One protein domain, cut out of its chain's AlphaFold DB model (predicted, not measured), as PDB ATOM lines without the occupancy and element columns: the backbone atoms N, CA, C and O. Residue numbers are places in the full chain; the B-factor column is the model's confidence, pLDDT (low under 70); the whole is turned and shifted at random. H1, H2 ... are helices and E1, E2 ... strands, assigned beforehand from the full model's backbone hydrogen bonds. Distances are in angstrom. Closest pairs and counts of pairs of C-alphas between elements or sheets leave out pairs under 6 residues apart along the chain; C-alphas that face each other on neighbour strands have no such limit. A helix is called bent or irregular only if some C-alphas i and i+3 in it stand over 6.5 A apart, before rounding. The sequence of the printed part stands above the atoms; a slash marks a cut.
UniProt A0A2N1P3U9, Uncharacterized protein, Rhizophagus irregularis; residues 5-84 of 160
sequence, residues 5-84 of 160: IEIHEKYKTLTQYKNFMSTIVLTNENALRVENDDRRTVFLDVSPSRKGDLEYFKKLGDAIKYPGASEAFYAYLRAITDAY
ATOM      1  N   ILE A   5     166.620 165.023 228.307       94.44
ATOM      2  CA  ILE A   5     167.226 165.815 229.373       94.44
ATOM      3  C   ILE A   5     166.301 165.814 230.586       94.44
ATOM      4  O   ILE A   5     165.083 165.947 230.455       94.44
ATOM      5  N   GLU A   6     166.888 165.663 231.764       95.00
ATOM      6  CA  GLU A   6     166.193 165.782 233.040       95.00
ATOM      7  C   GLU A   6     166.376 167.196 233.588       95.00
ATOM      8  O   GLU A   6     167.494 167.707 233.670       95.00
ATOM      9  N   ILE A   7     165.270 167.840 233.957       93.44
ATOM     10  CA  ILE A   7     165.280 169.187 234.527       93.44
ATOM     11  C   ILE A   7     164.859 169.096 235.995       93.44
ATOM     12  O   ILE A   7     163.746 168.679 236.320       93.44
ATOM     13  N   HIS A   8     165.771 169.510 236.876       94.44
ATOM     14  CA  HIS A   8     165.580 169.561 238.326       94.44
ATOM     15  C   HIS A   8     165.329 171.011 238.748       94.44
ATOM     16  O   HIS A   8     166.221 171.708 239.235       94.44
ATOM     17  N   GLU A   9     164.114 171.496 238.518       93.50
ATOM     18  CA  GLU A   9     163.736 172.826 238.986       93.50
ATOM     19  C   GLU A   9     163.633 172.854 240.519       93.50
ATOM     20  O   GLU A   9     163.181 171.905 241.166       93.50
ATOM     21  N   LYS A  10     164.043 173.974 241.122       94.81
ATOM     22  CA  LYS A  10     164.042 174.130 242.579       94.81
ATOM     23  C   LYS A  10     162.625 173.934 243.139       94.81
ATOM     24  O   LYS A  10     161.699 174.621 242.718       94.81
ATOM     25  N   TYR A  11     162.483 173.032 244.113       92.75
ATOM     26  CA  TYR A  11     161.211 172.676 244.767       92.75
ATOM     27  C   TYR A  11     160.120 172.120 243.837       92.75
ATOM     28  O   TYR A  11     158.946 172.131 244.202       92.75
ATOM     29  N   LYS A  12     160.483 171.623 242.652       94.06
ATOM     30  CA  LYS A  12     159.557 170.935 241.753       94.06
ATOM     31  C   LYS A  12     159.988 169.489 241.544       94.06
ATOM     32  O   LYS A  12     161.135 169.117 241.785       94.06
ATOM     33  N   THR A  13     159.046 168.677 241.088       91.81
ATOM     34  CA  THR A  13     159.306 167.289 240.717       91.81
ATOM     35  C   THR A  13     160.178 167.226 239.465       91.81
ATOM     36  O   THR A  13     160.001 168.010 238.531       91.81
ATOM     37  N   LEU A  14     161.107 166.267 239.454       92.56
ATOM     38  CA  LEU A  14     161.905 165.899 238.286       92.56
ATOM     39  C   LEU A  14     161.012 165.744 237.054       92.56
ATOM     40  O   LEU A  14     160.026 165.008 237.099       92.56
ATOM     41  N   THR A  15     161.382 166.391 235.953       94.38
ATOM     42  CA  THR A  15     160.696 166.192 234.674       94.38
ATOM     43  C   THR A  15     161.700 165.869 233.578       94.38
ATOM     44  O   THR A  15     162.740 166.519 233.465       94.38
ATOM     45  N   GLN A  16     161.375 164.866 232.765       94.44
ATOM     46  CA  GLN A  16     162.176 164.436 231.627       94.44
ATOM     47  C   GLN A  16     161.571 164.981 230.331       94.44
ATOM     48  O   GLN A  16     160.374 164.839 230.082       94.44
ATOM     49  N   TYR A  17     162.407 165.584 229.493       93.25
ATOM     50  CA  TYR A  17     162.018 166.162 228.209       93.25
ATOM     51  C   TYR A  17     162.851 165.567 227.083       93.25
ATOM     52  O   TYR A  17     163.987 165.155 227.301       93.25
ATOM     53  N   LYS A  18     162.323 165.579 225.856       94.62
ATOM     54  CA  LYS A  18     163.142 165.327 224.667       94.62
ATOM     55  C   LYS A  18     164.207 166.422 224.540       94.62
ATOM     56  O   LYS A  18     163.908 167.606 224.689       94.62
ATOM     57  N   ASN A  19     165.445 166.021 224.282       92.00
ATOM     58  CA  ASN A  19     166.579 166.924 224.192       92.00
ATOM     59  C   ASN A  19     166.660 167.553 222.792       92.00
ATOM     60  O   ASN A  19     166.867 166.855 221.802       92.00
ATOM     61  N   PHE A  20     166.529 168.877 222.731       89.38
ATOM     62  CA  PHE A  20     166.712 169.682 221.517       89.38
ATOM     63  C   PHE A  20     167.846 170.707 221.669       89.38
ATOM     64  O   PHE A  20     167.933 171.672 220.912       89.38
ATOM     65  N   MET A  21     168.693 170.544 222.685       90.88
ATOM     66  CA  MET A  21     169.700 171.533 223.038       90.88
ATOM     67  C   MET A  21     170.842 171.555 222.018       90.88
ATOM     68  O   MET A  21     171.427 170.526 221.688       90.88
ATOM     69  N   SER A  22     171.192 172.760 221.573       89.50
ATOM     70  CA  SER A  22     172.442 173.068 220.878       89.50
ATOM     71  C   SER A  22     173.158 174.166 221.657       89.50
ATOM     72  O   SER A  22     172.527 175.144 222.056       89.50
ATOM     73  N   THR A  23     174.459 174.002 221.895       90.94
ATOM     74  CA  THR A  23     175.221 174.883 222.790       90.94
ATOM     75  C   THR A  23     176.277 175.656 222.014       90.94
ATOM     76  O   THR A  23     177.076 175.062 221.295       90.94
ATOM     77  N   ILE A  24     176.313 176.974 222.210       92.69
ATOM     78  CA  ILE A  24     177.401 177.849 221.763       92.69
ATOM     79  C   ILE A  24     178.163 178.294 223.010       92.69
ATOM     80  O   ILE A  24     177.562 178.818 223.946       92.69
ATOM     81  N   VAL A  25     179.479 178.080 223.026       91.19
ATOM     82  CA  VAL A  25     180.355 178.493 224.129       91.19
ATOM     83  C   VAL A  25     181.254 179.620 223.646       91.19
ATOM     84  O   VAL A  25     181.987 179.463 222.675       91.19
ATOM     85  N   LEU A  26     181.187 180.761 224.332       90.19
ATOM     86  CA  LEU A  26     182.026 181.928 224.082       90.19
ATOM     87  C   LEU A  26     182.972 182.087 225.270       90.19
ATOM     88  O   LEU A  26     182.522 182.255 226.401       90.19
ATOM     89  N   THR A  27     184.275 182.001 225.024       86.75
ATOM     90  CA  THR A  27     185.297 182.059 226.072       86.75
ATOM     91  C   THR A  27     186.563 182.727 225.547       86.75
ATOM     92  O   THR A  27     186.907 182.572 224.380       86.75
ATOM     93  N   ASN A  28     187.251 183.463 226.422       82.69
ATOM     94  CA  ASN A  28     188.601 183.983 226.171       82.69
ATOM     95  C   ASN A  28     189.695 183.051 226.723       82.69
ATOM     96  O   ASN A  28     190.876 183.322 226.546       82.69
ATOM     97  N   GLU A  29     189.286 181.984 227.408       81.62
ATOM     98  CA  GLU A  29     190.135 181.005 228.085       81.62
ATOM     99  C   GLU A  29     189.808 179.583 227.610       81.62
ATOM    100  O   GLU A  29     188.758 179.333 227.007       81.62
ATOM    101  N   ASN A  30     190.653 178.617 227.966       78.31
ATOM    102  CA  ASN A  30     190.411 177.201 227.692       78.31
ATOM    103  C   ASN A  30     189.284 176.644 228.590       78.31
ATOM    104  O   ASN A  30     189.543 176.036 229.626       78.31
ATOM    105  N   ALA A  31     188.022 176.864 228.206       75.50
ATOM    106  CA  ALA A  31     186.854 176.556 229.047       75.50
ATOM    107  C   ALA A  31     186.349 175.106 228.961       75.50
ATOM    108  O   ALA A  31     185.634 174.648 229.849       75.50
ATOM    109  N   LEU A  32     186.682 174.382 227.893       83.56
ATOM    110  CA  LEU A  32     186.211 173.018 227.658       83.56
ATOM    111  C   LEU A  32     187.413 172.112 227.478       83.56
ATOM    112  O   LEU A  32     188.251 172.419 226.653       83.56
ATOM    113  N   ARG A  33     187.515 170.983 228.171       83.25
ATOM    114  CA  ARG A  33     188.499 169.968 227.777       83.25
ATOM    115  C   ARG A  33     187.915 169.137 226.640       83.25
ATOM    116  O   ARG A  33     186.788 168.658 226.752       83.25
ATOM    117  N   VAL A  34     188.673 168.988 225.560       85.88
ATOM    118  CA  VAL A  34     188.249 168.244 224.372       85.88
ATOM    119  C   VAL A  34     189.280 167.167 224.087       85.88
ATOM    120  O   VAL A  34     190.477 167.429 224.110       85.88
ATOM    121  N   GLU A  35     188.802 165.947 223.873       82.75
ATOM    122  CA  GLU A  35     189.642 164.788 223.574       82.75
ATOM    123  C   GLU A  35     189.860 164.662 222.057       82.75
ATOM    124  O   GLU A  35     189.123 165.234 221.250       82.75
ATOM    125  N   ASN A  36     190.883 163.908 221.652       79.94
ATOM    126  CA  ASN A  36     191.282 163.800 220.244       79.94
ATOM    127  C   ASN A  36     190.209 163.151 219.350       79.94
ATOM    128  O   ASN A  36     190.080 163.481 218.173       79.94
ATOM    129  N   ASP A  37     189.410 162.244 219.908       81.81
ATOM    130  CA  ASP A  37     188.322 161.559 219.212       81.81
ATOM    131  C   ASP A  37     186.970 162.289 219.329       81.81
ATOM    132  O   ASP A  37     185.932 161.733 218.954       81.81
ATOM    133  N   ASP A  38     186.964 163.534 219.822       85.81
ATOM    134  CA  ASP A  38     185.750 164.329 219.954       85.81
ATOM    135  C   ASP A  38     185.080 164.585 218.598       85.81
ATOM    136  O   ASP A  38     185.640 165.193 217.681       85.81
ATOM    137  N   ARG A  39     183.802 164.206 218.525       85.44
ATOM    138  CA  ARG A  39     182.935 164.383 217.350       85.44
ATOM    139  C   ARG A  39     181.789 165.356 217.607       85.44
ATOM    140  O   ARG A  39     180.808 165.325 216.876       85.44
ATOM    141  N   ARG A  40     181.850 166.142 218.687       86.19
ATOM    142  CA  ARG A  40     180.725 166.975 219.148       86.19
ATOM    143  C   ARG A  40     181.012 168.467 219.072       86.19
ATOM    144  O   ARG A  40     180.069 169.248 219.053       86.19
ATOM    145  N   THR A  41     182.284 168.855 219.028       89.88
ATOM    146  CA  THR A  41     182.696 170.254 219.149       89.88
ATOM    147  C   THR A  41     183.375 170.735 217.875       89.88
ATOM    148  O   THR A  41     184.301 170.095 217.366       89.88
ATOM    149  N   VAL A  42     182.940 171.895 217.387       90.12
ATOM    150  CA  VAL A  42     183.640 172.682 216.369       90.12
ATOM    151  C   VAL A  42     184.303 173.882 217.043       90.12
ATOM    152  O   VAL A  42     183.671 174.572 217.842       90.12
ATOM    153  N   PHE A  43     185.578 174.121 216.733       89.12
ATOM    154  CA  PHE A  43     186.315 175.305 217.176       89.12
ATOM    155  C   PHE A  43     186.367 176.291 216.019       89.12
ATOM    156  O   PHE A  43     186.889 175.964 214.951       89.12
ATOM    157  N   LEU A  44     185.784 177.470 216.232       88.06
ATOM    158  CA  LEU A  44     185.718 178.530 215.236       88.06
ATOM    159  C   LEU A  44     186.769 179.590 215.544       88.06
ATOM    160  O   LEU A  44     186.738 180.206 216.609       88.06
ATOM    161  N   ASP A  45     187.654 179.823 214.581       81.69
ATOM    162  CA  ASP A  45     188.662 180.870 214.674       81.69
ATOM    163  C   ASP A  45     188.070 182.229 214.344       81.69
ATOM    164  O   ASP A  45     187.497 182.446 213.275       81.69
ATOM    165  N   VAL A  46     188.236 183.166 215.273       84.00
ATOM    166  CA  VAL A  46     187.797 184.545 215.098       84.00
ATOM    167  C   VAL A  46     189.019 185.427 214.902       84.00
ATOM    168  O   VAL A  46     189.947 185.434 215.709       84.00
ATOM    169  N   SER A  47     189.014 186.202 213.819       88.12
ATOM    170  CA  SER A  47     190.099 187.134 213.519       88.12
ATOM    171  C   SER A  47     190.271 188.168 214.643       88.12
ATOM    172  O   SER A  47     189.297 188.824 215.023       88.12
ATOM    173  N   PRO A  48     191.508 188.426 215.108       89.25
ATOM    174  CA  PRO A  48     191.774 189.480 216.082       89.25
ATOM    175  C   PRO A  48     191.761 190.888 215.463       89.25
ATOM    176  O   PRO A  48     191.981 191.859 216.181       89.25
ATOM    177  N   SER A  49     191.505 191.031 214.156       95.56
ATOM    178  CA  SER A  49     191.606 192.305 213.416       95.56
ATOM    179  C   SER A  49     190.753 193.447 213.977       95.56
ATOM    180  O   SER A  49     191.094 194.610 213.786       95.56
ATOM    181  N   ARG A  50     189.659 193.131 214.677       94.69
ATOM    182  CA  ARG A  50     188.775 194.114 215.327       94.69
ATOM    183  C   ARG A  50     188.962 194.199 216.839       94.69
ATOM    184  O   ARG A  50     188.194 194.880 217.508       94.69
ATOM    185  N   LYS A  51     189.957 193.521 217.417       93.62
ATOM    186  CA  LYS A  51     190.188 193.539 218.866       93.62
ATOM    187  C   LYS A  51     190.487 194.970 219.328       93.62
ATOM    188  O   LYS A  51     191.438 195.588 218.868       93.62
ATOM    189  N   GLY A  52     189.668 195.483 220.246       95.06
ATOM    190  CA  GLY A  52     189.780 196.856 220.756       95.06
ATOM    191  C   GLY A  52     189.168 197.940 219.860       95.06
ATOM    192  O   GLY A  52     189.192 199.105 220.246       95.06
ATOM    193  N   ASP A  53     188.579 197.587 218.710       97.31
ATOM    194  CA  ASP A  53     187.898 198.531 217.812       97.31
ATOM    195  C   ASP A  53     186.516 198.913 218.376       97.31
ATOM    196  O   ASP A  53     185.469 198.372 218.007       97.31
ATOM    197  N   LEU A  54     186.524 199.829 219.347       97.44
ATOM    198  CA  LEU A  54     185.320 200.268 220.055       97.44
ATOM    199  C   LEU A  54     184.302 200.929 219.121       97.44
ATOM    200  O   LEU A  54     183.097 200.791 219.334       97.44
ATOM    201  N   GLU A  55     184.762 201.640 218.090       97.81
ATOM    202  CA  GLU A  55     183.873 202.315 217.143       97.81
ATOM    203  C   GLU A  55     183.116 201.298 216.286       97.81
ATOM    204  O   GLU A  55     181.894 201.401 216.140       97.81
ATOM    205  N   TYR A  56     183.817 200.284 215.773       97.00
ATOM    206  CA  TYR A  56     183.201 199.181 215.043       97.00
ATOM    207  C   TYR A  56     182.140 198.469 215.887       97.00
ATOM    208  O   TYR A  56     180.998 198.319 215.448       97.00
ATOM    209  N   PHE A  57     182.480 198.076 217.119       96.12
ATOM    210  CA  PHE A  57     181.540 197.353 217.977       96.12
ATOM    211  C   PHE A  57     180.365 198.213 218.438       96.12
ATOM    212  O   PHE A  57     179.265 197.685 218.599       96.12
ATOM    213  N   LYS A  58     180.549 199.530 218.587       97.38
ATOM    214  CA  LYS A  58     179.438 200.452 218.843       97.38
ATOM    215  C   LYS A  58     178.454 200.462 217.673       97.38
ATOM    216  O   LYS A  58     177.270 200.220 217.886       97.38
ATOM    217  N   LYS A  59     178.945 200.654 216.442       96.94
ATOM    218  CA  LYS A  59     178.107 200.625 215.228       96.94
ATOM    219  C   LYS A  59     177.375 199.291 215.079       96.94
ATOM    220  O   LYS A  59     176.186 199.279 214.779       96.94
ATOM    221  N   LEU A  60     178.066 198.178 215.328       95.38
ATOM    222  CA  LEU A  60     177.469 196.845 215.289       95.38
ATOM    223  C   LEU A  60     176.373 196.682 216.354       95.38
ATOM    224  O   LEU A  60     175.284 196.204 216.050       95.38
ATOM    225  N   GLY A  61     176.643 197.114 217.587       95.44
ATOM    226  CA  GLY A  61     175.676 197.069 218.682       95.44
ATOM    227  C   GLY A  61     174.432 197.917 218.415       95.44
ATOM    228  O   GLY A  61     173.334 197.518 218.800       95.44
ATOM    229  N   ASP A  62     174.579 199.053 217.735       95.62
ATOM    230  CA  ASP A  62     173.453 199.894 217.327       95.62
ATOM    231  C   ASP A  62     172.661 199.259 216.172       95.62
ATOM    232  O   ASP A  62     171.431 199.250 216.206       95.62
ATOM    233  N   ALA A  63     173.339 198.638 215.202       94.31
ATOM    234  CA  ALA A  63     172.696 197.936 214.090       94.31
ATOM    235  C   ALA A  63     171.840 196.745 214.555       94.31
ATOM    236  O   ALA A  63     170.727 196.559 214.069       94.31
ATOM    237  N   ILE A  64     172.314 195.970 215.539       94.62
ATOM    238  CA  ILE A  64     171.573 194.819 216.090       94.62
ATOM    239  C   ILE A  64     170.280 195.258 216.800       94.62
ATOM    240  O   ILE A  64     169.323 194.491 216.876       94.62
ATOM    241  N   LYS A  65     170.219 196.497 217.304       94.88
ATOM    242  CA  LYS A  65     169.028 197.047 217.974       94.88
ATOM    243  C   LYS A  65     167.981 197.591 217.004       94.88
ATOM    244  O   LYS A  65     166.893 197.956 217.448       94.88
ATOM    245  N   TYR A  66     168.297 197.700 215.714       95.06
ATOM    246  CA  TYR A  66     167.363 198.234 214.731       95.06
ATOM    247  C   TYR A  66     166.103 197.349 214.639       95.06
ATOM    248  O   TYR A  66     166.228 196.121 214.547       95.06
ATOM    249  N   PRO A  67     164.885 197.927 214.647       94.38
ATOM    250  CA  PRO A  67     163.655 197.160 214.482       94.38
ATOM    251  C   PRO A  67     163.682 196.328 213.193       94.38
ATOM    252  O   PRO A  67     163.873 196.862 212.107       94.38
ATOM    253  N   GLY A  68     163.513 195.012 213.312       94.56
ATOM    254  CA  GLY A  68     163.561 194.085 212.174       94.56
ATOM    255  C   GLY A  68     164.935 193.467 211.890       94.56
ATOM    256  O   GLY A  68     165.008 192.534 211.095       94.56
ATOM    257  N   ALA A  69     166.015 193.881 212.569       95.38
ATOM    258  CA  ALA A  69     167.332 193.249 212.407       95.38
ATOM    259  C   ALA A  69     167.291 191.737 212.704       95.38
ATOM    260  O   ALA A  69     167.807 190.932 211.931       95.38
ATOM    261  N   SER A  70     166.612 191.338 213.785       93.94
ATOM    262  CA  SER A  70     166.435 189.927 214.151       93.94
ATOM    263  C   SER A  70     165.606 189.145 213.130       93.94
ATOM    264  O   SER A  70     165.907 187.984 212.861       93.94
ATOM    265  N   GLU A  71     164.579 189.769 212.550       96.56
ATOM    266  CA  GLU A  71     163.728 189.145 211.532       96.56
ATOM    267  C   GLU A  71     164.502 188.935 210.229       96.56
ATOM    268  O   GLU A  71     164.504 187.834 209.681       96.56
ATOM    269  N   ALA A  72     165.243 189.953 209.786       96.56
ATOM    270  CA  ALA A  72     166.115 189.856 208.623       96.56
ATOM    271  C   ALA A  72     167.195 188.777 208.816       96.56
ATOM    272  O   ALA A  72     167.439 187.974 207.914       96.56
ATOM    273  N   PHE A  73     167.806 188.709 210.004       95.75
ATOM    274  CA  PHE A  73     168.786 187.672 210.324       95.75
ATOM    275  C   PHE A  73     168.166 186.269 210.323       95.75
ATOM    276  O   PHE A  73     168.740 185.341 209.757       95.75
ATOM    277  N   TYR A  74     166.968 186.107 210.889       96.31
ATOM    278  CA  TYR A  74     166.241 184.839 210.844       96.31
ATOM    279  C   TYR A  74     165.906 184.418 209.408       96.31
ATOM    280  O   TYR A  74     166.150 183.271 209.036       96.31
ATOM    281  N   ALA A  75     165.403 185.341 208.582       97.75
ATOM    282  CA  ALA A  75     165.094 185.080 207.178       97.75
ATOM    283  C   ALA A  75     166.341 184.647 206.391       97.75
ATOM    284  O   ALA A  75     166.279 183.712 205.594       97.75
ATOM    285  N   TYR A  76     167.492 185.265 206.669       97.69
ATOM    286  CA  TYR A  76     168.774 184.858 206.102       97.69
ATOM    287  C   TYR A  76     169.162 183.423 206.499       97.69
ATOM    288  O   TYR A  76     169.498 182.615 205.634       97.69
ATOM    289  N   LEU A  77     169.060 183.063 207.784       96.25
ATOM    290  CA  LEU A  77     169.342 181.697 208.247       96.25
ATOM    291  C   LEU A  77     168.377 180.664 207.643       96.25
ATOM    292  O   LEU A  77     168.791 179.555 207.294       96.25
ATOM    293  N   ARG A  78     167.099 181.027 207.487       96.94
ATOM    294  CA  ARG A  78     166.098 180.203 206.797       96.94
ATOM    295  C   ARG A  78     166.482 179.953 205.347       96.94
ATOM    296  O   ARG A  78     166.525 178.798 204.951       96.94
ATOM    297  N   ALA A  79     166.853 180.998 204.609       97.88
ATOM    298  CA  ALA A  79     167.293 180.865 203.225       97.88
ATOM    299  C   ALA A  79     168.516 179.941 203.082       97.88
ATOM    300  O   ALA A  79     168.566 179.140 202.153       97.88
ATOM    301  N   ILE A  80     169.473 179.993 204.020       96.75
ATOM    302  CA  ILE A  80     170.596 179.040 204.051       96.75
ATOM    303  C   ILE A  80     170.088 177.613 204.272       96.75
ATOM    304  O   ILE A  80     170.499 176.700 203.566       96.75
ATOM    305  N   THR A  81     169.193 177.413 205.240       94.88
ATOM    306  CA  THR A  81     168.662 176.079 205.561       94.88
ATOM    307  C   THR A  81     167.916 175.484 204.367       94.88
ATOM    308  O   THR A  81     168.125 174.326 204.021       94.88
ATOM    309  N   ASP A  82     167.095 176.297 203.703       96.50
ATOM    310  CA  ASP A  82     166.316 175.886 202.539       96.50
ATOM    311  C   ASP A  82     167.227 175.591 201.324       96.50
ATOM    312  O   ASP A  82     166.920 174.712 200.520       96.50
ATOM    313  N   ALA A  83     168.371 176.278 201.201       97.75
ATOM    314  CA  ALA A  83     169.356 176.039 200.143       97.75
ATOM    315  C   ALA A  83     170.205 174.771 200.357       97.75
ATOM    316  O   ALA A  83     170.701 174.201 199.384       97.75
ATOM    317  N   TYR A  84     170.375 174.325 201.606       96.75
ATOM    318  CA  TYR A  84     171.194 173.162 201.964       96.75
ATOM    319  C   TYR A  84     170.408 172.170 202.840       96.75
ATOM    320  O   TYR A  84     170.779 171.946 203.996       96.75
TER     321      TYR A  84
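This is residues 5 to 84 of the 160 residues of an uncharacterized protein of Rhizophagus irregularis (UniProt A0A2N1P3U9). A small strand hairpin, E1 and E2, is joined by a long wandering loop, residues 19 to 53, to two helices, H1 and H2, set as an L. The 80 printed residues hold E1, E2, H1, H2 in that order; the two-stranded sheet is antiparallel. The class is mixed, with 33 residues, under half, in named elements. The whole is extended, radius of gyration of the C-alphas 18.7 A, spanning 48 by 36 by 35 A.

Find C-alpha 5 at (167.226, 165.815, 229.373), where E1, residues 5 to 7, begins; E2 is residues 15 to 18. H1, residues 54 to 64, runs 15.3 A; H2, residues 69 to 83, runs 21.2 A to C-alpha 83 at (169.356, 176.039, 200.143).

In the hairpin, look at N 5 and O 17, 2.8 A apart. H1 and H2 are close but not clearly touching, closest C-alphas Ala 63 and Ala 69 at 7.3 A, about perpendicular at 78 degrees. In both helices every O i to N i+4 pair is within hydrogen-bond range. H2 is apart from E1 and E2.

The C-alphas farthest apart, Thr 13 and Ser 49, stand 49.1 A from each other. The printed part has no cut, E2 to H1 is a long link, and no printed residue is under 70 in pLDDT.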